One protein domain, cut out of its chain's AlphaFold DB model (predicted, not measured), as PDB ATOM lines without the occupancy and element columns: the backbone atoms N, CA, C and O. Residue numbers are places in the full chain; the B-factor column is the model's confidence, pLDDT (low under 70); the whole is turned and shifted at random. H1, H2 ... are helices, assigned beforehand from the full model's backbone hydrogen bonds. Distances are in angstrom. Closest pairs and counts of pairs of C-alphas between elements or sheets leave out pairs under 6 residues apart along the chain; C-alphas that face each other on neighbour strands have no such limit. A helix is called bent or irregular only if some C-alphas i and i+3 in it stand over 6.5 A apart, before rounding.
ATOM      1  N   TYR A  50       5.022  -8.617  60.979       95.56
ATOM      2  CA  TYR A  50       4.679  -7.204  61.145       95.56
ATOM      3  C   TYR A  50       3.407  -6.855  60.366       95.56
ATOM      4  O   TYR A  50       2.518  -6.189  60.889       95.56
ATOM      5  N   LEU A  51       3.274  -7.386  59.145       96.25
ATOM      6  CA  LEU A  51       2.082  -7.189  58.315       96.25
ATOM      7  C   LEU A  51       0.847  -7.859  58.934       96.25
ATOM      8  O   LEU A  51      -0.224  -7.261  58.999       96.25
ATOM      9  N   LYS A  52       1.008  -9.080  59.464       96.69
ATOM     10  CA  LYS A  52      -0.063  -9.825  60.143       96.69
ATOM     11  C   LYS A  52      -0.572  -9.103  61.389       96.69
ATOM     12  O   LYS A  52      -1.779  -9.083  61.617       96.69
ATOM     13  N   ALA A  53       0.321  -8.486  62.164       96.31
ATOM     14  CA  ALA A  53      -0.057  -7.705  63.341       96.31
ATOM     15  C   ALA A  53      -0.941  -6.492  62.988       96.31
ATOM     16  O   ALA A  53      -1.816  -6.128  63.769       96.31
ATOM     17  N   ALA A  54      -0.773  -5.915  61.793       96.19
ATOM     18  CA  ALA A  54      -1.551  -4.765  61.332       96.19
ATOM     19  C   ALA A  54      -2.946  -5.126  60.777       96.19
ATOM     20  O   ALA A  54      -3.797  -4.248  60.649       96.19
ATOM     21  N   ILE A  55      -3.232  -6.403  60.477       96.94
ATOM     22  CA  ILE A  55      -4.480  -6.842  59.817       96.94
ATOM     23  C   ILE A  55      -5.766  -6.273  60.452       96.94
ATOM     24  O   ILE A  55      -6.650  -5.861  59.690       96.94
ATOM     25  N   PRO A  56      -5.935  -6.237  61.794       95.31
ATOM     26  CA  PRO A  56      -7.145  -5.681  62.398       95.31
ATOM     27  C   PRO A  56      -7.379  -4.206  62.040       95.31
ATOM     28  O   PRO A  56      -8.500  -3.855  61.662       95.31
ATOM     29  N   ASP A  57      -6.332  -3.380  62.104       95.88
ATOM     30  CA  ASP A  57      -6.387  -1.951  61.770       95.88
ATOM     31  C   ASP A  57      -6.599  -1.745  60.264       95.88
ATOM     32  O   ASP A  57      -7.526  -1.045  59.852       95.88
ATOM     33  N   LEU A  58      -5.838  -2.462  59.430       96.00
ATOM     34  CA  LEU A  58      -5.972  -2.425  57.969       96.00
ATOM     35  C   LEU A  58      -7.400  -2.758  57.518       96.00
ATOM     36  O   LEU A  58      -7.980  -2.059  56.686       96.00
ATOM     37  N   THR A  59      -7.998  -3.796  58.111       95.25
ATOM     38  CA  THR A  59      -9.387  -4.186  57.830       95.25
ATOM     39  C   THR A  59     -10.360  -3.065  58.191       95.25
ATOM     40  O   THR A  59     -11.313  -2.813  57.457       95.25
ATOM     41  N   HIS A  60     -10.155  -2.399  59.330       94.62
ATOM     42  CA  HIS A  60     -11.023  -1.309  59.760       94.62
ATOM     43  C   HIS A  60     -10.941  -0.119  58.792       94.62
ATOM     44  O   HIS A  60     -11.974   0.306  58.267       94.62
ATOM     45  N   ARG A  61      -9.723   0.349  58.489       96.56
ATOM     46  CA  ARG A  61      -9.470   1.478  57.575       96.56
ATOM     47  C   ARG A  61      -9.997   1.235  56.167       96.56
ATOM     48  O   ARG A  61     -10.445   2.167  55.502       96.56
ATOM     49  N   LEU A  62      -9.955  -0.009  55.704       94.81
ATOM     50  CA  LEU A  62     -10.488  -0.387  54.403       94.81
ATOM     51  C   LEU A  62     -12.007  -0.243  54.323       94.81
ATOM     52  O   LEU A  62     -12.516   0.298  53.347       94.81
ATOM     53  N   TYR A  63     -12.735  -0.666  55.357       94.69
ATOM     54  CA  TYR A  63     -14.184  -0.468  55.382       94.69
ATOM     55  C   TYR A  63     -14.574   0.996  55.507       94.69
ATOM     56  O   TYR A  63     -15.537   1.401  54.869       94.69
ATOM     57  N   GLN A  64     -13.829   1.788  56.280       95.81
ATOM     58  CA  GLN A  64     -14.041   3.235  56.300       95.81
ATOM     59  C   GLN A  64     -13.883   3.820  54.892       95.81
ATOM     60  O   GLN A  64     -14.777   4.517  54.425       95.81
ATOM     61  N   LYS A  65     -12.816   3.443  54.175       96.56
ATOM     62  CA  LYS A  65     -12.572   3.902  52.801       96.56
ATOM     63  C   LYS A  65     -13.665   3.461  51.821       96.56
ATOM     64  O   LYS A  65     -14.095   4.247  50.989       96.56
ATOM     65  N   MET A  66     -14.155   2.226  51.926       94.75
ATOM     66  CA  MET A  66     -15.260   1.743  51.086       94.75
ATOM     67  C   MET A  66     -16.592   2.454  51.358       94.75
ATOM     68  O   MET A  66     -17.453   2.473  50.482       94.75
ATOM     69  N   LEU A  67     -16.792   2.986  52.562       96.00
ATOM     70  CA  LEU A  67     -18.002   3.721  52.934       96.00
ATOM     71  C   LEU A  67     -17.913   5.221  52.618       96.00
ATOM     72  O   LEU A  67     -18.906   5.923  52.764       96.00
ATOM     73  N   GLU A  68     -16.748   5.704  52.178       96.38
ATOM     74  CA  GLU A  68     -16.507   7.108  51.825       96.38
ATOM     75  C   GLU A  68     -17.134   7.499  50.480       96.38
ATOM     76  O   GLU A  68     -17.515   8.651  50.293       96.38
ATOM     77  N   PHE A  69     -17.277   6.542  49.558       95.44
ATOM     78  CA  PHE A  69     -17.863   6.764  48.236       95.44
ATOM     79  C   PHE A  69     -19.185   6.008  48.102       95.44
ATOM     80  O   PHE A  69     -19.291   4.834  48.468       95.44
ATOM     81  N   ASP A  70     -20.189   6.667  47.532       94.31
ATOM     82  CA  ASP A  70     -21.538   6.131  47.354       94.31
ATOM     83  C   ASP A  70     -21.537   4.826  46.542       94.31
ATOM     84  O   ASP A  70     -22.154   3.844  46.954       94.31
ATOM     85  N   ILE A  71     -20.784   4.765  45.441       94.88
ATOM     86  CA  ILE A  71     -20.721   3.601  44.550       94.88
ATOM     87  C   ILE A  71     -20.162   2.355  45.253       94.88
ATOM     88  O   ILE A  71     -20.670   1.244  45.072       94.88
ATOM     89  N   THR A  72     -19.163   2.521  46.125       95.31
ATOM     90  CA  THR A  72     -18.586   1.414  46.901       95.31
ATOM     91  C   THR A  72     -19.441   1.063  48.116       95.31
ATOM     92  O   THR A  72     -19.586  -0.120  48.440       95.31
ATOM     93  N   ALA A  73     -20.075   2.053  48.751       94.94
ATOM     94  CA  ALA A  73     -20.991   1.838  49.866       94.94
ATOM     95  C   ALA A  73     -22.255   1.086  49.416       94.94
ATOM     96  O   ALA A  73     -22.655   0.100  50.041       94.94
ATOM     97  N   ARG A  74     -22.850   1.479  48.283       94.62
ATOM     98  CA  ARG A  74     -24.024   0.822  47.683       94.62
ATOM     99  C   ARG A  74     -23.728  -0.618  47.287       94.62
ATOM    100  O   ARG A  74     -24.543  -1.498  47.571       94.62
ATOM    101  N   ALA A  75     -22.537  -0.897  46.749       94.94
ATOM    102  CA  ALA A  75     -22.103  -2.254  46.411       94.94
ATOM    103  C   ALA A  75     -22.089  -3.210  47.623       94.94
ATOM    104  O   ALA A  75     -22.240  -4.426  47.464       94.94
ATOM    105  N   LEU A  76     -21.988  -2.700  48.860       93.06
ATOM    106  CA  LEU A  76     -22.144  -3.537  50.051       93.06
ATOM    107  C   LEU A  76     -23.573  -4.077  50.217       93.06
ATOM    108  O   LEU A  76     -23.736  -5.165  50.777       93.06
ATOM    109  N   ARG A  77     -24.589  -3.385  49.693       91.88
ATOM    110  CA  ARG A  77     -25.981  -3.857  49.656       91.88
ATOM    111  C   ARG A  77     -26.304  -4.603  48.373       91.88
ATOM    112  O   ARG A  77     -26.697  -5.764  48.431       91.88
ATOM    113  N   THR A  78     -26.086  -3.962  47.231       94.38
ATOM    114  CA  THR A  78     -26.487  -4.470  45.909       94.38
ATOM    115  C   THR A  78     -25.609  -5.619  45.420       94.38
ATOM    116  O   THR A  78     -25.992  -6.333  44.499       94.38
ATOM    117  N   ARG A  79     -24.419  -5.797  46.016       94.81
ATOM    118  CA  ARG A  79     -23.368  -6.716  45.544       94.81
ATOM    119  C   ARG A  79     -22.905  -6.413  44.114       94.81
ATOM    120  O   ARG A  79     -22.335  -7.287  43.460       94.81
ATOM    121  N   SER A  80     -23.142  -5.195  43.629       96.50
ATOM    122  CA  SER A  80     -22.768  -4.786  42.280       96.50
ATOM    123  C   SER A  80     -22.469  -3.292  42.205       96.50
ATOM    124  O   SER A  80     -23.285  -2.495  42.668       96.50
ATOM    125  N   THR A  81     -21.347  -2.912  41.592       96.50
ATOM    126  CA  THR A  81     -21.044  -1.497  41.285       96.50
ATOM    127  C   THR A  81     -21.810  -0.992  40.066       96.50
ATOM    128  O   THR A  81     -22.133   0.183  40.003       96.50
ATOM    129  N   ALA A  82     -22.219  -1.896  39.174       95.00
ATOM    130  CA  ALA A  82     -23.021  -1.581  37.990       95.00
ATOM    131  C   ALA A  82     -24.535  -1.491  38.272       95.00
ATOM    132  O   ALA A  82     -25.344  -1.445  37.349       95.00
ATOM    133  N   SER A  83     -24.956  -1.607  39.536       92.94
ATOM    134  CA  SER A  83     -26.375  -1.508  39.888       92.94
ATOM    135  C   SER A  83     -26.769  -0.044  40.037       92.94
ATOM    136  O   SER A  83     -26.185   0.662  40.850       92.94
ATOM    137  N   HIS A  97     -24.036  -5.606  59.427       90.50
ATOM    138  CA  HIS A  97     -23.649  -6.131  58.120       90.50
ATOM    139  C   HIS A  97     -22.170  -5.883  57.795       90.50
ATOM    140  O   HIS A  97     -21.474  -6.811  57.379       90.50
ATOM    141  N   VAL A  98     -21.681  -4.662  58.017       93.38
ATOM    142  CA  VAL A  98     -20.276  -4.290  57.805       93.38
ATOM    143  C   VAL A  98     -19.376  -5.061  58.763       93.38
ATOM    144  O   VAL A  98     -18.406  -5.680  58.329       93.38
ATOM    145  N   GLN A  99     -19.743  -5.127  60.044       93.69
ATOM    146  CA  GLN A  99     -18.968  -5.853  61.054       93.69
ATOM    147  C   GLN A  99     -18.831  -7.346  60.724       93.69
ATOM    148  O   GLN A  99     -17.730  -7.891  60.799       93.69
ATOM    149  N   ARG A 100     -19.904  -7.999  60.255       91.69
ATOM    150  CA  ARG A 100     -19.831  -9.392  59.781       91.69
ATOM    151  C   ARG A 100     -18.933  -9.543  58.561       91.69
ATOM    152  O   ARG A 100     -18.149 -10.483  58.501       91.69
ATOM    153  N   ARG A 101     -19.010  -8.631  57.589       90.88
ATOM    154  CA  ARG A 101     -18.215  -8.738  56.358       90.88
ATOM    155  C   ARG A 101     -16.726  -8.425  56.558       90.88
ATOM    156  O   ARG A 101     -15.919  -8.834  55.722       90.88
ATOM    157  N   LYS A 102     -16.326  -7.770  57.657       92.44
ATOM    158  CA  LYS A 102     -14.904  -7.568  58.009       92.44
ATOM    159  C   LYS A 102     -14.108  -8.873  58.053       92.44
ATOM    160  O   LYS A 102     -12.914  -8.856  57.768       92.44
ATOM    161  N   ILE A 103     -14.754 -10.009  58.328       92.31
ATOM    162  CA  ILE A 103     -14.080 -11.311  58.344       92.31
ATOM    163  C   ILE A 103     -13.480 -11.701  56.984       92.31
ATOM    164  O   ILE A 103     -12.360 -12.199  56.948       92.31
ATOM    165  N   PHE A 104     -14.159 -11.402  55.868       91.25
ATOM    166  CA  PHE A 104     -13.665 -11.747  54.529       91.25
ATOM    167  C   PHE A 104     -12.375 -11.000  54.197       91.25
ATOM    168  O   PHE A 104     -11.445 -11.573  53.637       91.25
ATOM    169  N   TRP A 105     -12.291  -9.736  54.610       92.31
ATOM    170  CA  TRP A 105     -11.079  -8.943  54.449       92.31
ATOM    171  C   TRP A 105      -9.956  -9.408  55.366       92.31
ATOM    172  O   TRP A 105      -8.818  -9.485  54.916       92.31
ATOM    173  N   LYS A 106     -10.259  -9.810  56.607       93.06
ATOM    174  CA  LYS A 106      -9.257 -10.454  57.469       93.06
ATOM    175  C   LYS A 106      -8.697 -11.716  56.819       93.06
ATOM    176  O   LYS A 106      -7.486 -11.909  56.856       93.06
ATOM    177  N   TRP A 107      -9.539 -12.548  56.206       93.88
ATOM    178  CA  TRP A 107      -9.086 -13.747  55.495       93.88
ATOM    179  C   TRP A 107      -8.212 -13.407  54.294       93.88
ATOM    180  O   TRP A 107      -7.101 -13.924  54.200       93.88
ATOM    181  N   TYR A 108      -8.659 -12.483  53.443       96.06
ATOM    182  CA  TYR A 108      -7.864 -12.016  52.312       96.06
ATOM    183  C   TYR A 108      -6.505 -11.468  52.762       96.06
ATOM    184  O   TYR A 108      -5.481 -11.900  52.247       96.06
ATOM    185  N   LEU A 109      -6.466 -10.572  53.755       96.88
ATOM    186  CA  LEU A 109      -5.219  -9.982  54.248       96.88
ATOM    187  C   LEU A 109      -4.315 -11.021  54.923       96.88
ATOM    188  O   LEU A 109      -3.098 -10.965  54.774       96.88
ATOM    189  N   THR A 110      -4.898 -12.000  55.620       96.44
ATOM    190  CA  THR A 110      -4.146 -13.125  56.197       96.44
ATOM    191  C   THR A 110      -3.465 -13.932  55.100       96.44
ATOM    192  O   THR A 110      -2.291 -14.277  55.236       96.44
ATOM    193  N   ARG A 111      -4.178 -14.195  53.999       97.00
ATOM    194  CA  ARG A 111      -3.639 -14.920  52.850       97.00
ATOM    195  C   ARG A 111      -2.621 -14.088  52.075       97.00
ATOM    196  O   ARG A 111      -1.554 -14.605  51.773       97.00
ATOM    197  N   LEU A 112      -2.881 -12.801  51.856       97.06
ATOM    198  CA  LEU A 112      -1.943 -11.853  51.247       97.06
ATOM    199  C   LEU A 112      -0.617 -11.789  52.018       97.06
ATOM    200  O   LEU A 112       0.438 -11.714  51.400       97.06
ATOM    201  N   CYS A 113      -0.674 -11.870  53.351       97.12
ATOM    202  CA  CYS A 113       0.491 -11.881  54.240       97.12
ATOM    203  C   CYS A 113       1.036 -13.296  54.531       97.12
ATOM    204  O   CYS A 113       1.788 -13.470  55.494       97.12
ATOM    205  N   SER A 114       0.626 -14.320  53.777       97.12
ATOM    206  CA  SER A 114       1.152 -15.691  53.893       97.12
ATOM    207  C   SER A 114       2.275 -15.961  52.884       97.12
ATOM    208  O   SER A 114       2.627 -15.072  52.121       97.12
ATOM    209  N   ASP A 115       2.873 -17.151  52.933       97.94
ATOM    210  CA  ASP A 115       4.100 -17.479  52.199       97.94
ATOM    211  C   ASP A 115       3.918 -17.436  50.663       97.94
ATOM    212  O   ASP A 115       3.200 -18.285  50.125       97.94
ATOM    213  N   PRO A 116       4.574 -16.499  49.942       98.06
ATOM    214  CA  PRO A 116       4.476 -16.384  48.488       98.06
ATOM    215  C   PRO A 116       5.318 -17.432  47.736       98.06
ATOM    216  O   PRO A 116       5.263 -17.482  46.505       98.06
ATOM    217  N   GLY A 117       6.094 -18.265  48.440       97.38
ATOM    218  CA  GLY A 117       6.783 -19.416  47.849       97.38
ATOM    219  C   GLY A 117       5.825 -20.540  47.431       97.38
ATOM    220  O   GLY A 117       6.132 -21.302  46.518       97.38
ATOM    221  N   GLN A 118       4.638 -20.604  48.040       96.94
ATOM    222  CA  GLN A 118       3.643 -21.649  47.786       96.94
ATOM    223  C   GLN A 118       2.787 -21.329  46.554       96.94
ATOM    224  O   GLN A 118       2.388 -20.182  46.348       96.94
ATOM    225  N   ILE A 119       2.458 -22.326  45.730       95.81
ATOM    226  CA  ILE A 119       1.634 -22.102  44.529       95.81
ATOM    227  C   ILE A 119       0.200 -21.702  44.896       95.81
ATOM    228  O   ILE A 119      -0.375 -20.794  44.292       95.81
ATOM    229  N   GLU A 120      -0.330 -22.274  45.976       96.81
ATOM    230  CA  GLU A 120      -1.687 -22.048  46.465       96.81
ATOM    231  C   GLU A 120      -1.888 -20.592  46.914       96.81
ATOM    232  O   GLU A 120      -3.019 -20.094  46.966       96.81
ATOM    233  N   TYR A 121      -0.804 -19.896  47.286       97.81
ATOM    234  CA  TYR A 121      -0.829 -18.458  47.561       97.81
ATOM    235  C   TYR A 121      -1.317 -17.702  46.324       97.81
ATOM    236  O   TYR A 121      -2.297 -16.958  46.386       97.81
ATOM    237  N   TRP A 122      -0.672 -17.946  45.184       98.19
ATOM    238  CA  TRP A 122      -0.957 -17.270  43.922       98.19
ATOM    239  C   TRP A 122      -2.308 -17.684  43.347       98.19
ATOM    240  O   TRP A 122      -3.046 -16.829  42.855       98.19
ATOM    241  N   GLU A 123      -2.671 -18.963  43.460       97.19
ATOM    242  CA  GLU A 123      -3.989 -19.456  43.049       97.19
ATOM    243  C   GLU A 123      -5.112 -18.755  43.814       97.19
ATOM    244  O   GLU A 123      -6.085 -18.294  43.211       97.19
ATOM    245  N   TYR A 124      -4.956 -18.598  45.133       97.19
ATOM    246  CA  TYR A 124      -5.914 -17.846  45.933       97.19
ATOM    247  C   TYR A 124      -6.004 -16.392  45.461       97.19
ATOM    248  O   TYR A 124      -7.108 -15.885  45.258       97.19
ATOM    249  N   LEU A 125      -4.865 -15.712  45.266       96.62
ATOM    250  CA  LEU A 125      -4.868 -14.313  44.830       96.62
ATOM    251  C   LEU A 125      -5.553 -14.141  43.464       96.62
ATOM    252  O   LEU A 125      -6.337 -13.207  43.296       96.62
ATOM    253  N   GLY A 126      -5.329 -15.060  42.521       95.75
ATOM    254  CA  GLY A 126      -6.041 -15.075  41.240       95.75
ATOM    255  C   GLY A 126      -7.535 -15.375  41.389       95.75
ATOM    256  O   GLY A 126      -8.376 -14.744  40.740       95.75
ATOM    257  N   LYS A 127      -7.908 -16.271  42.312       95.12
ATOM    258  CA  LYS A 127      -9.313 -16.606  42.582       95.12
ATOM    259  C   LYS A 127     -10.118 -15.400  43.058       95.12
ATOM    260  O   LYS A 127     -11.287 -15.279  42.678       95.12
ATOM    261  N   ILE A 128      -9.508 -14.488  43.820       95.56
ATOM    262  CA  ILE A 128     -10.146 -13.234  44.247       95.56
ATOM    263  C   ILE A 128     -10.664 -12.445  43.044       95.56
ATOM    264  O   ILE A 128     -11.811 -12.001  43.076       95.56
ATOM    265  N   GLY A 129      -9.886 -12.324  41.964       94.75
ATOM    266  CA  GLY A 129     -10.332 -11.640  40.746       94.75
ATOM    267  C   GLY A 129     -11.594 -12.276  40.169       94.75
ATOM    268  O   GLY A 129     -12.602 -11.600  39.970       94.75
ATOM    269  N   SER A 130     -11.580 -13.602  40.024       94.50
ATOM    270  CA  SER A 130     -12.708 -14.372  39.485       94.50
ATOM    271  C   SER A 130     -13.979 -14.255  40.337       94.50
ATOM    272  O   SER A 130     -15.077 -14.145  39.790       94.50
ATOM    273  N   MET A 131     -13.856 -14.230  41.671       94.38
ATOM    274  CA  MET A 131     -14.996 -14.083  42.592       94.38
ATOM    275  C   MET A 131     -15.754 -12.762  42.413       94.38
ATOM    276  O   MET A 131     -16.957 -12.720  42.668       94.38
ATOM    277  N   HIS A 132     -15.069 -11.708  41.967       96.69
ATOM    278  CA  HIS A 132     -15.624 -10.361  41.814       96.69
ATOM    279  C   HIS A 132     -16.180 -10.084  40.405       96.69
ATOM    280  O   HIS A 132     -16.755  -9.025  40.163       96.69
ATOM    281  N   THR A 133     -16.095 -11.053  39.486       95.69
ATOM    282  CA  THR A 133     -16.689 -10.949  38.136       95.69
ATOM    283  C   THR A 133     -18.201 -11.191  38.104       95.69
ATOM    284  O   THR A 133     -18.844 -10.982  37.077       95.69
ATOM    285  N   GLY A 134     -18.782 -11.688  39.198       93.19
ATOM    286  CA  GLY A 134     -20.186 -12.097  39.277       93.19
ATOM    287  C   GLY A 134     -20.491 -13.480  38.691       93.19
ATOM    288  O   GLY A 134     -21.642 -13.895  38.742       93.19
ATOM    289  N   LYS A 135     -19.488 -14.203  38.168       90.62
ATOM    290  CA  LYS A 135     -19.686 -15.474  37.442       90.62
ATOM    291  C   LYS A 135     -19.473 -16.738  38.285       90.62
ATOM    292  O   LYS A 135     -19.891 -17.813  37.878       90.62
ATOM    293  N   VAL A 136     -18.791 -16.629  39.429       90.25
ATOM    294  CA  VAL A 136     -18.302 -17.798  40.193       90.25
ATOM    295  C   VAL A 136     -19.099 -18.066  41.470       90.25
ATOM    296  O   VAL A 136     -19.268 -19.216  41.864       90.25
ATOM    297  N   LEU A 137     -19.556 -17.020  42.160       88.19
ATOM    298  CA  LEU A 137     -20.225 -17.158  43.454       88.19
ATOM    299  C   LEU A 137     -21.706 -17.506  43.291       88.19
ATOM    300  O   LEU A 137     -22.374 -16.931  42.437       88.19
ATOM    301  N   MET A 138     -22.236 -18.343  44.193       88.56
ATOM    302  CA  MET A 138     -23.678 -18.648  44.268       88.56
ATOM    303  C   MET A 138     -24.545 -17.391  44.360       88.56
ATOM    304  O   MET A 138     -25.584 -17.293  43.715       88.56
ATOM    305  N   HIS A 139     -24.101 -16.409  45.145       88.50
ATOM    306  CA  HIS A 139     -24.667 -15.066  45.134       88.50
ATOM    307  C   HIS A 139     -23.716 -14.153  44.358       88.50
ATOM    308  O   HIS A 139     -22.628 -13.868  44.880       88.50
ATOM    309  N   PRO A 140     -24.092 -13.674  43.158       93.50
ATOM    310  CA  PRO A 140     -23.214 -12.860  42.329       93.50
ATOM    311  C   PRO A 140     -22.643 -11.663  43.094       93.50
ATOM    312  O   PRO A 140     -23.331 -11.021  43.891       93.50
ATOM    313  N   LEU A 141     -21.355 -11.411  42.887       95.25
ATOM    314  CA  LEU A 141     -20.645 -10.221  43.339       95.25
ATOM    315  C   LEU A 141     -19.961  -9.636  42.111       95.25
ATOM    316  O   LEU A 141     -19.001 -10.231  41.630       95.25
ATOM    317  N   ARG A 142     -20.486  -8.531  41.581       96.81
ATOM    318  CA  ARG A 142     -19.999  -7.908  40.347       96.81
ATOM    319  C   ARG A 142     -19.363  -6.561  40.657       96.81
ATOM    320  O   ARG A 142     -20.055  -5.559  40.782       96.81
ATOM    321  N   ILE A 143     -18.046  -6.533  40.773       97.62
ATOM    322  CA  ILE A 143     -17.292  -5.305  41.016       97.62
ATOM    323  C   ILE A 143     -16.479  -5.007  39.767       97.62
ATOM    324  O   ILE A 143     -15.706  -5.846  39.318       97.62
ATOM    325  N   GLU A 144     -16.670  -3.834  39.177       97.06
ATOM    326  CA  GLU A 144     -15.911  -3.445  37.989       97.06
ATOM    327  C   GLU A 144     -14.430  -3.237  38.313       97.06
ATOM    328  O   GLU A 144     -14.055  -2.852  39.425       97.06
ATOM    329  N   TYR A 145     -13.572  -3.483  37.317       97.62
ATOM    330  CA  TYR A 145     -12.125  -3.516  37.522       97.62
ATOM    331  C   TYR A 145     -11.564  -2.201  38.071       97.62
ATOM    332  O   TYR A 145     -10.655  -2.235  38.895       97.62
ATOM    333  N   VAL A 146     -12.133  -1.050  37.691       97.56
ATOM    334  CA  VAL A 146     -11.713   0.255  38.224       97.56
ATOM    335  C   VAL A 146     -11.765   0.278  39.754       97.56
ATOM    336  O   VAL A 146     -10.787   0.667  40.388       97.56
ATOM    337  N   HIS A 147     -12.843  -0.236  40.354       97.56
ATOM    338  CA  HIS A 147     -13.020  -0.286  41.806       97.56
ATOM    339  C   HIS A 147     -12.107  -1.327  42.459       97.56
ATOM    340  O   HIS A 147     -11.564  -1.078  43.535       97.56
ATOM    341  N   MET A 148     -11.888  -2.470  41.798       96.75
ATOM    342  CA  MET A 148     -10.919  -3.473  42.254       96.75
ATOM    343  C   MET A 148      -9.499  -2.896  42.295       96.75
ATOM    344  O   MET A 148      -8.818  -3.017  43.312       96.75
ATOM    345  N   ASN A 149      -9.070  -2.231  41.222       97.81
ATOM    346  CA  ASN A 149      -7.725  -1.687  41.082       97.81
ATOM    347  C   ASN A 149      -7.448  -0.568  42.099       97.81
ATOM    348  O   ASN A 149      -6.437  -0.609  42.800       97.81
ATOM    349  N   VAL A 150      -8.361   0.400  42.257       97.62
ATOM    350  CA  VAL A 150      -8.180   1.478  43.251       97.62
ATOM    351  C   VAL A 150      -8.210   0.952  44.689       97.62
ATOM    352  O   VAL A 150      -7.445   1.423  45.529       97.62
ATOM    353  N   CYS A 151      -9.027  -0.071  44.976       96.69
ATOM    354  CA  CYS A 151      -9.062  -0.729  46.282       96.69
ATOM    355  C   CYS A 151      -7.734  -1.437  46.596       96.69
ATOM    356  O   CYS A 151      -7.173  -1.243  47.676       96.69
ATOM    357  N   LEU A 152      -7.174  -2.186  45.637       96.75
ATOM    358  CA  LEU A 152      -5.842  -2.788  45.771       96.75
ATOM    359  C   LEU A 152      -4.754  -1.728  45.961       96.75
ATOM    360  O   LEU A 152      -3.868  -1.913  46.793       96.75
ATOM    361  N   GLY A 153      -4.837  -0.602  45.245       97.94
ATOM    362  CA  GLY A 153      -3.937   0.537  45.424       97.94
ATOM    363  C   GLY A 153      -3.977   1.105  46.846       97.94
ATOM    364  O   GLY A 153      -2.928   1.353  47.441       97.94
ATOM    365  N   TYR A 154      -5.170   1.234  47.429       98.12
ATOM    366  CA  TYR A 154      -5.330   1.674  48.814       98.12
ATOM    367  C   TYR A 154      -4.768   0.657  49.821       98.12
ATOM    368  O   TYR A 154      -4.016   1.035  50.718       98.12
ATOM    369  N   VAL A 155      -5.060  -0.640  49.649       96.94
ATOM    370  CA  VAL A 155      -4.499  -1.710  50.498       96.94
ATOM    371  C   VAL A 155      -2.972  -1.733  50.421       96.94
ATOM    372  O   VAL A 155      -2.309  -1.838  51.456       96.94
ATOM    373  N   LYS A 156      -2.407  -1.583  49.215       97.50
ATOM    374  CA  LYS A 156      -0.963  -1.433  49.012       97.50
ATOM    375  C   LYS A 156      -0.437  -0.255  49.826       97.50
ATOM    376  O   LYS A 156       0.476  -0.460  50.616       97.50
ATOM    377  N   GLY A 157      -1.035   0.931  49.693       97.94
ATOM    378  CA  GLY A 157      -0.646   2.130  50.447       97.94
ATOM    379  C   GLY A 157      -0.591   1.895  51.957       97.94
ATOM    380  O   GLY A 157       0.444   2.127  52.574       97.94
ATOM    381  N   LEU A 158      -1.644   1.311  52.536       97.44
ATOM    382  CA  LEU A 158      -1.684   1.030  53.974       97.44
ATOM    383  C   LEU A 158      -0.573   0.068  54.441       97.44
ATOM    384  O   LEU A 158      -0.030   0.220  55.539       97.44
ATOM    385  N   LEU A 159      -0.217  -0.932  53.629       97.44
ATOM    386  CA  LEU A 159       0.889  -1.841  53.947       97.44
ATOM    387  C   LEU A 159       2.253  -1.150  53.819       97.44
ATOM    388  O   LEU A 159       3.125  -1.386  54.655       97.44
ATOM    389  N   LEU A 160       2.440  -0.280  52.819       97.12
ATOM    390  CA  LEU A 160       3.665   0.518  52.694       97.12
ATOM    391  C   LEU A 160       3.834   1.452  53.901       97.12
ATOM    392  O   LEU A 160       4.932   1.524  54.457       97.12
ATOM    393  N   ASP A 161       2.756   2.094  54.354       97.00
ATOM    394  CA  ASP A 161       2.759   2.939  55.553       97.00
ATOM    395  C   ASP A 161       3.094   2.126  56.805       97.00
ATOM    396  O   ASP A 161       3.905   2.552  57.628       97.00
ATOM    397  N   THR A 162       2.524   0.924  56.928       96.81
ATOM    398  CA  THR A 162       2.816  -0.005  58.031       96.81
ATOM    399  C   THR A 162       4.310  -0.330  58.095       96.81
ATOM    400  O   THR A 162       4.905  -0.300  59.169       96.81
ATOM    401  N   ILE A 163       4.939  -0.613  56.950       97.81
ATOM    402  CA  ILE A 163       6.372  -0.931  56.875       97.81
ATOM    403  C   ILE A 163       7.222   0.308  57.172       97.81
ATOM    404  O   ILE A 163       8.159   0.250  57.971       97.81
ATOM    405  N   THR A 164       6.899   1.435  56.540       97.31
ATOM    406  CA  THR A 164       7.693   2.668  56.617       97.31
ATOM    407  C   THR A 164       7.699   3.239  58.031       97.31
ATOM    408  O   THR A 164       8.754   3.647  58.520       97.31
ATOM    409  N   ASN A 165       6.564   3.166  58.728       96.00
ATOM    410  CA  ASN A 165       6.409   3.680  60.087       96.00
ATOM    411  C   ASN A 165       6.790   2.670  61.181       96.00
ATOM    412  O   ASN A 165       6.770   3.020  62.357       96.00
ATOM    413  N   HIS A 166       7.167   1.433  60.834       96.25
ATOM    414  CA  HIS A 166       7.522   0.438  61.844       96.25
ATOM    415  C   HIS A 166       8.807   0.847  62.598       96.25
ATOM    416  O   HIS A 166       9.846   1.016  61.946       96.25
ATOM    417  N   PRO A 167       8.793   0.976  63.939       94.25
ATOM    418  CA  PRO A 167       9.941   1.484  64.698       94.25
ATOM    419  C   PRO A 167      11.124   0.507  64.694       94.25
ATOM    420  O   PRO A 167      12.256   0.905  64.443       94.25
ATOM    421  N   ASP A 168      10.855  -0.791  64.853       91.62
ATOM    422  CA  ASP A 168      11.912  -1.799  65.057       91.62
ATOM    423  C   ASP A 168      12.493  -2.375  63.756       91.62
ATOM    424  O   ASP A 168      13.208  -3.380  63.762       91.62
ATOM    425  N   MET A 169      12.140  -1.794  62.608       95.12
ATOM    426  CA  MET A 169      12.569  -2.299  61.310       95.12
ATOM    427  C   MET A 169      13.747  -1.476  60.794       95.12
ATOM    428  O   MET A 169      13.624  -0.268  60.589       95.12
ATOM    429  N   SER A 170      14.888  -2.124  60.541       97.06
ATOM    430  CA  SER A 170      16.038  -1.426  59.964       97.06
ATOM    431  C   SER A 170      15.683  -0.834  58.600       97.06
ATOM    432  O   SER A 170      14.938  -1.433  57.823       97.06
ATOM    433  N   VAL A 171      16.252   0.330  58.281       97.75
ATOM    434  CA  VAL A 171      15.996   1.037  57.014       97.75
ATOM    435  C   VAL A 171      16.262   0.129  55.807       97.75
ATOM    436  O   VAL A 171      15.435   0.034  54.902       97.75
ATOM    437  N   LYS A 172      17.370  -0.626  55.828       98.12
ATOM    438  CA  LYS A 172      17.709  -1.595  54.775       98.12
ATOM    439  C   LYS A 172      16.623  -2.662  54.602       98.12
ATOM    440  O   LYS A 172      16.271  -2.992  53.472       98.12
ATOM    441  N   PHE A 173      16.084  -3.190  55.703       98.31
ATOM    442  CA  PHE A 173      15.040  -4.210  55.639       98.31
ATOM    443  C   PHE A 173      13.685  -3.632  55.207       98.31
ATOM    444  O   PHE A 173      13.009  -4.275  54.409       98.31
ATOM    445  N   LYS A 174      13.336  -2.399  55.616       98.50
ATOM    446  CA  LYS A 174      12.161  -1.676  55.094       98.50
ATOM    447  C   LYS A 174      12.210  -1.600  53.572       98.50
ATOM    448  O   LYS A 174      11.294  -2.071  52.912       98.50
ATOM    449  N   PHE A 175      13.302  -1.087  53.004       98.44
ATOM    450  CA  PHE A 175      13.442  -0.978  51.548       98.44
ATOM    451  C   PHE A 175      13.373  -2.330  50.834       98.44
ATOM    452  O   PHE A 175      12.724  -2.429  49.794       98.44
ATOM    453  N   ALA A 176      14.008  -3.365  51.386       98.56
ATOM    454  CA  ALA A 176      13.941  -4.714  50.831       98.56
ATOM    455  C   ALA A 176      12.494  -5.236  50.807       98.56
ATOM    456  O   ALA A 176      11.999  -5.639  49.757       98.56
ATOM    457  N   LEU A 177      11.782  -5.131  51.933       98.62
ATOM    458  CA  LEU A 177      10.399  -5.582  52.053       98.62
ATOM    459  C   LEU A 177       9.443  -4.783  51.158       98.62
ATOM    460  O   LEU A 177       8.573  -5.375  50.526       98.62
ATOM    461  N   LEU A 178       9.617  -3.462  51.051       98.50
ATOM    462  CA  LEU A 178       8.826  -2.607  50.155       98.50
ATOM    463  C   LEU A 178       9.007  -3.010  48.682       98.50
ATOM    464  O   LEU A 178       8.023  -3.089  47.945       98.50
ATOM    465  N   LYS A 179      10.244  -3.302  48.252       98.56
ATOM    466  CA  LYS A 179      10.534  -3.778  46.888       98.56
ATOM    467  C   LYS A 179       9.841  -5.109  46.611       98.56
ATOM    468  O   LYS A 179       9.108  -5.214  45.628       98.56
ATOM    469  N   THR A 180      10.010  -6.083  47.500       98.69
ATOM    470  CA  THR A 180       9.357  -7.391  47.396       98.69
ATOM    471  C   THR A 180       7.832  -7.263  47.359       98.69
ATOM    472  O   THR A 180       7.177  -7.837  46.489       98.69
ATOM    473  N   LEU A 181       7.247  -6.452  48.245       98.12
ATOM    474  CA  LEU A 181       5.803  -6.222  48.289       98.12
ATOM    475  C   LEU A 181       5.295  -5.567  46.995       98.12
ATOM    476  O   LEU A 181       4.221  -5.911  46.505       98.12
ATOM    477  N   SER A 182       6.071  -4.657  46.398       98.25
ATOM    478  CA  SER A 182       5.716  -4.049  45.112       98.25
ATOM    479  C   SER A 182       5.645  -5.079  43.980       98.25
ATOM    480  O   SER A 182       4.714  -5.009  43.176       98.25
ATOM    481  N   LYS A 183       6.568  -6.053  43.939       98.69
ATOM    482  CA  LYS A 183       6.524  -7.170  42.976       98.69
ATOM    483  C   LYS A 183       5.273  -8.029  43.188       98.69
ATOM    484  O   LYS A 183       4.536  -8.274  42.237       98.69
ATOM    485  N   ILE A 184       4.977  -8.395  44.440       98.56
ATOM    486  CA  ILE A 184       3.782  -9.180  44.799       98.56
ATOM    487  C   ILE A 184       2.499  -8.478  44.345       98.56
ATOM    488  O   ILE A 184       1.656  -9.103  43.706       98.56
ATOM    489  N   PHE A 185       2.357  -7.176  44.611       98.25
ATOM    490  CA  PHE A 185       1.185  -6.417  44.164       98.25
ATOM    491  C   PHE A 185       1.091  -6.299  42.644       98.25
ATOM    492  O   PHE A 185      -0.016  -6.325  42.112       98.25
ATOM    493  N   CYS A 186       2.222  -6.185  41.942       98.50
ATOM    494  CA  CYS A 186       2.238  -6.192  40.479       98.50
ATOM    495  C   CYS A 186       1.663  -7.508  39.938       98.50
ATOM    496  O   CYS A 186       0.745  -7.493  39.120       98.50
ATOM    497  N   MET A 187       2.146  -8.638  40.456       98.56
ATOM    498  CA  MET A 187       1.687  -9.972  40.064       98.56
ATOM    499  C   MET A 187       0.227 -10.219  40.457       98.56
ATOM    500  O   MET A 187      -0.558 -10.717  39.660       98.56
ATOM    501  N   GLN A 188      -0.177  -9.836  41.670       98.19
ATOM    502  CA  GLN A 188      -1.569  -9.945  42.101       98.19
ATOM    503  C   GLN A 188      -2.508  -9.135  41.204       98.19
ATOM    504  O   GLN A 188      -3.583  -9.619  40.849       98.19
ATOM    505  N   ASN A 189      -2.124  -7.904  40.858       98.25
ATOM    506  CA  ASN A 189      -2.942  -7.057  40.004       98.25
ATOM    507  C   ASN A 189      -3.093  -7.655  38.602       98.25
ATOM    508  O   ASN A 189      -4.193  -7.619  38.064       98.25
ATOM    509  N   ASP A 190      -2.034  -8.249  38.047       98.00
ATOM    510  CA  ASP A 190      -2.107  -9.005  36.792       98.00
ATOM    511  C   ASP A 190      -3.091 -10.185  36.881       98.00
ATOM    512  O   ASP A 190      -4.000 -10.315  36.059       98.00
ATOM    513  N   LEU A 191      -2.971 -11.014  37.924       97.56
ATOM    514  CA  LEU A 191      -3.851 -12.171  38.109       97.56
ATOM    515  C   LEU A 191      -5.324 -11.765  38.246       97.56
ATOM    516  O   LEU A 191      -6.209 -12.464  37.752       97.56
ATOM    517  N   ILE A 192      -5.593 -10.635  38.904       97.44
ATOM    518  CA  ILE A 192      -6.945 -10.090  39.045       97.44
ATOM    519  C   ILE A 192      -7.426  -9.485  37.726       97.44
ATOM    520  O   ILE A 192      -8.550  -9.772  37.318       97.44
ATOM    521  N   SER A 193      -6.610  -8.670  37.053       97.06
ATOM    522  CA  SER A 193      -6.986  -7.966  35.821       97.06
ATOM    523  C   SER A 193      -7.264  -8.926  34.666       97.06
ATOM    524  O   SER A 193      -8.195  -8.687  33.896       97.06
ATOM    525  N   LYS A 194      -6.570 -10.072  34.614       95.56
ATOM    526  CA  LYS A 194      -6.846 -11.161  33.664       95.56
ATOM    527  C   LYS A 194      -8.318 -11.599  33.682       95.56
ATOM    528  O   LYS A 194      -8.847 -12.007  32.657       95.56
ATOM    529  N   CYS A 195      -9.014 -11.493  34.817       94.75
ATOM    530  CA  CYS A 195     -10.438 -11.836  34.911       94.75
ATOM    531  C   CYS A 195     -11.386 -10.809  34.256       94.75
ATOM    532  O   CYS A 195     -12.578 -11.092  34.126       94.75
ATOM    533  N   TYR A 196     -10.881  -9.631  33.881       95.06
ATOM    534  CA  TYR A 196     -11.650  -8.505  33.335       95.06
ATOM    535  C   TYR A 196     -11.248  -8.126  31.907       95.06
ATOM    536  O   TYR A 196     -12.014  -7.454  31.219       95.06
ATOM    537  N   ILE A 197     -10.053  -8.522  31.472       93.25
ATOM    538  CA  ILE A 197      -9.506  -8.207  30.153       93.25
ATOM    539  C   ILE A 197      -9.933  -9.289  29.150       93.25
ATOM    540  O   ILE A 197      -9.970 -10.473  29.476       93.25
ATOM    541  N   ASN A 198     -10.256  -8.882  27.919       90.75
ATOM    542  CA  ASN A 198     -10.721  -9.788  26.859       90.75
ATOM    543  C   ASN A 198      -9.584 -10.434  26.043       90.75
ATOM    544  O   ASN A 198      -9.836 -11.230  25.145       90.75
ATOM    545  N   GLU A 199      -8.330 -10.092  26.316       91.94
ATOM    546  CA  GLU A 199      -7.178 -10.655  25.612       91.94
ATOM    547  C   GLU A 199      -7.014 -12.156  25.879       91.94
ATOM    548  O   GLU A 199      -7.115 -12.608  27.022       91.94
ATOM    549  N   GLY A 200      -6.711 -12.925  24.828       89.31
ATOM    550  CA  GLY A 200      -6.528 -14.373  24.925       89.31
ATOM    551  C   GLY A 200      -7.837 -15.166  24.889       89.31
ATOM    552  O   GLY A 200      -7.799 -16.390  25.020       89.31
ATOM    553  N   GLN A 201      -8.987 -14.501  24.696       89.06
ATOM    554  CA  GLN A 201     -10.285 -15.156  24.496       89.06
ATOM    555  C   GLN A 201     -10.283 -16.082  23.275       89.06
ATOM    556  O   GLN A 201     -10.877 -17.158  23.334       89.06
ATOM    557  N   GLU A 202      -9.516 -15.742  22.237       92.50
ATOM    558  CA  GLU A 202      -9.320 -16.558  21.038       92.50
ATOM    559  C   GLU A 202      -8.802 -17.975  21.348       92.50
ATOM    560  O   GLU A 202      -9.129 -18.929  20.650       92.50
ATOM    561  N   TYR A 203      -8.060 -18.154  22.446       89.88
ATOM    562  CA  TYR A 203      -7.555 -19.468  22.854       89.88
ATOM    563  C   TYR A 203      -8.553 -20.276  23.687       89.88
ATOM    564  O   TYR A 203      -8.347 -21.470  23.899       89.88
ATOM    565  N   THR A 204      -9.623 -19.643  24.175       77.88
ATOM    566  CA  THR A 204     -10.691 -20.324  24.919       77.88
ATOM    567  C   THR A 204     -11.678 -20.977  23.946       77.88
ATOM    568  O   THR A 204     -12.078 -22.122  24.150       77.88
ATOM    569  N   GLU A 205     -12.006 -20.287  22.851       65.88
ATOM    570  CA  GLU A 205     -12.986 -20.718  21.841       65.88
ATOM    571  C   GLU A 205     -12.478 -21.877  20.964       65.88
ATOM    572  O   GLU A 205     -13.241 -22.778  20.605       65.88
TER     573      GLU A 205
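This is residues 50 to 83 and 97 to 205 of the 343 residues of the protein "Protoglobin-domain-containing protein" of Petromyces alliaceus (UniProt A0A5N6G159). Two helical hairpins, the long H5 and H6 side by side and the shorter H3 and H4, are joined into a ring by H1, which packs on H5 and H3, and by H4, which packs on the last part of H6. H2 turns a corner off H1, and residues 198 to 205, with short H7, stick out. The printed part has 143 residues with seven named helices, H1 to H7 in chain order, and no named strand: all helix. It is compact, with a radius of gyration of the C-alphas of 16.1 A, and spans 49 by 39 by 22 A.

Start at H1, residues 50 to 68, the hub; it is irregular, C-alphas 53 and 56 being 7.4 A apart. H2, residues 70 to 78, touches H1 only at the corner, and only just, with 3 pairs of C-alphas within 8 A, the closest Leu 67 and Ala 73 at 4.7 A. H3, residues 97 to 112, touches H1 at a steep tilt of 42 degrees, opposite ways; the closest C-alphas, Thr 59 and Trp 105, are 6.1 A apart. H4, residues 119 to 131, forms a hairpin with H3, C-alphas 111 and 121 coming closest at 7.0 A. H5, residues 145 to 164, touches H1 with residues 154 to 163 alone, closest at C-alphas 58 and 158, 6.8 A. H6, residues 171 to 193, forms a hairpin with H5 at a shallow tilt of 12 degrees, C-alphas 163 and 174 being closest at 6.1 A. With residues 188 to 193 alone H6 touches H4, closest at C-alphas 129 and 192, 4.1 A. H7, residues 202 to 205, touches no helix and is too short for an O i to N i+4 pair; every such pair is within hydrogen-bond range in H5 and H6, but 13 of 15 in H1, 3 of 5 in H2, 9 of 12 in H3 and 8 of 9 in H4.

Find C-alpha 50 at (4.679, -7.204, 61.145), where H1 begins its 27.2 A. H5 covers 28.2 A, and H6 32.5 A to C-alpha 193 at (-6.986, -7.966, 35.821).

Residues 84 to 96 are not printed, and C-alphas 83 and 97 are 19.0 A apart across the cut. The link from H4 to H5 is long; residue 205 alone is under pLDDT 70.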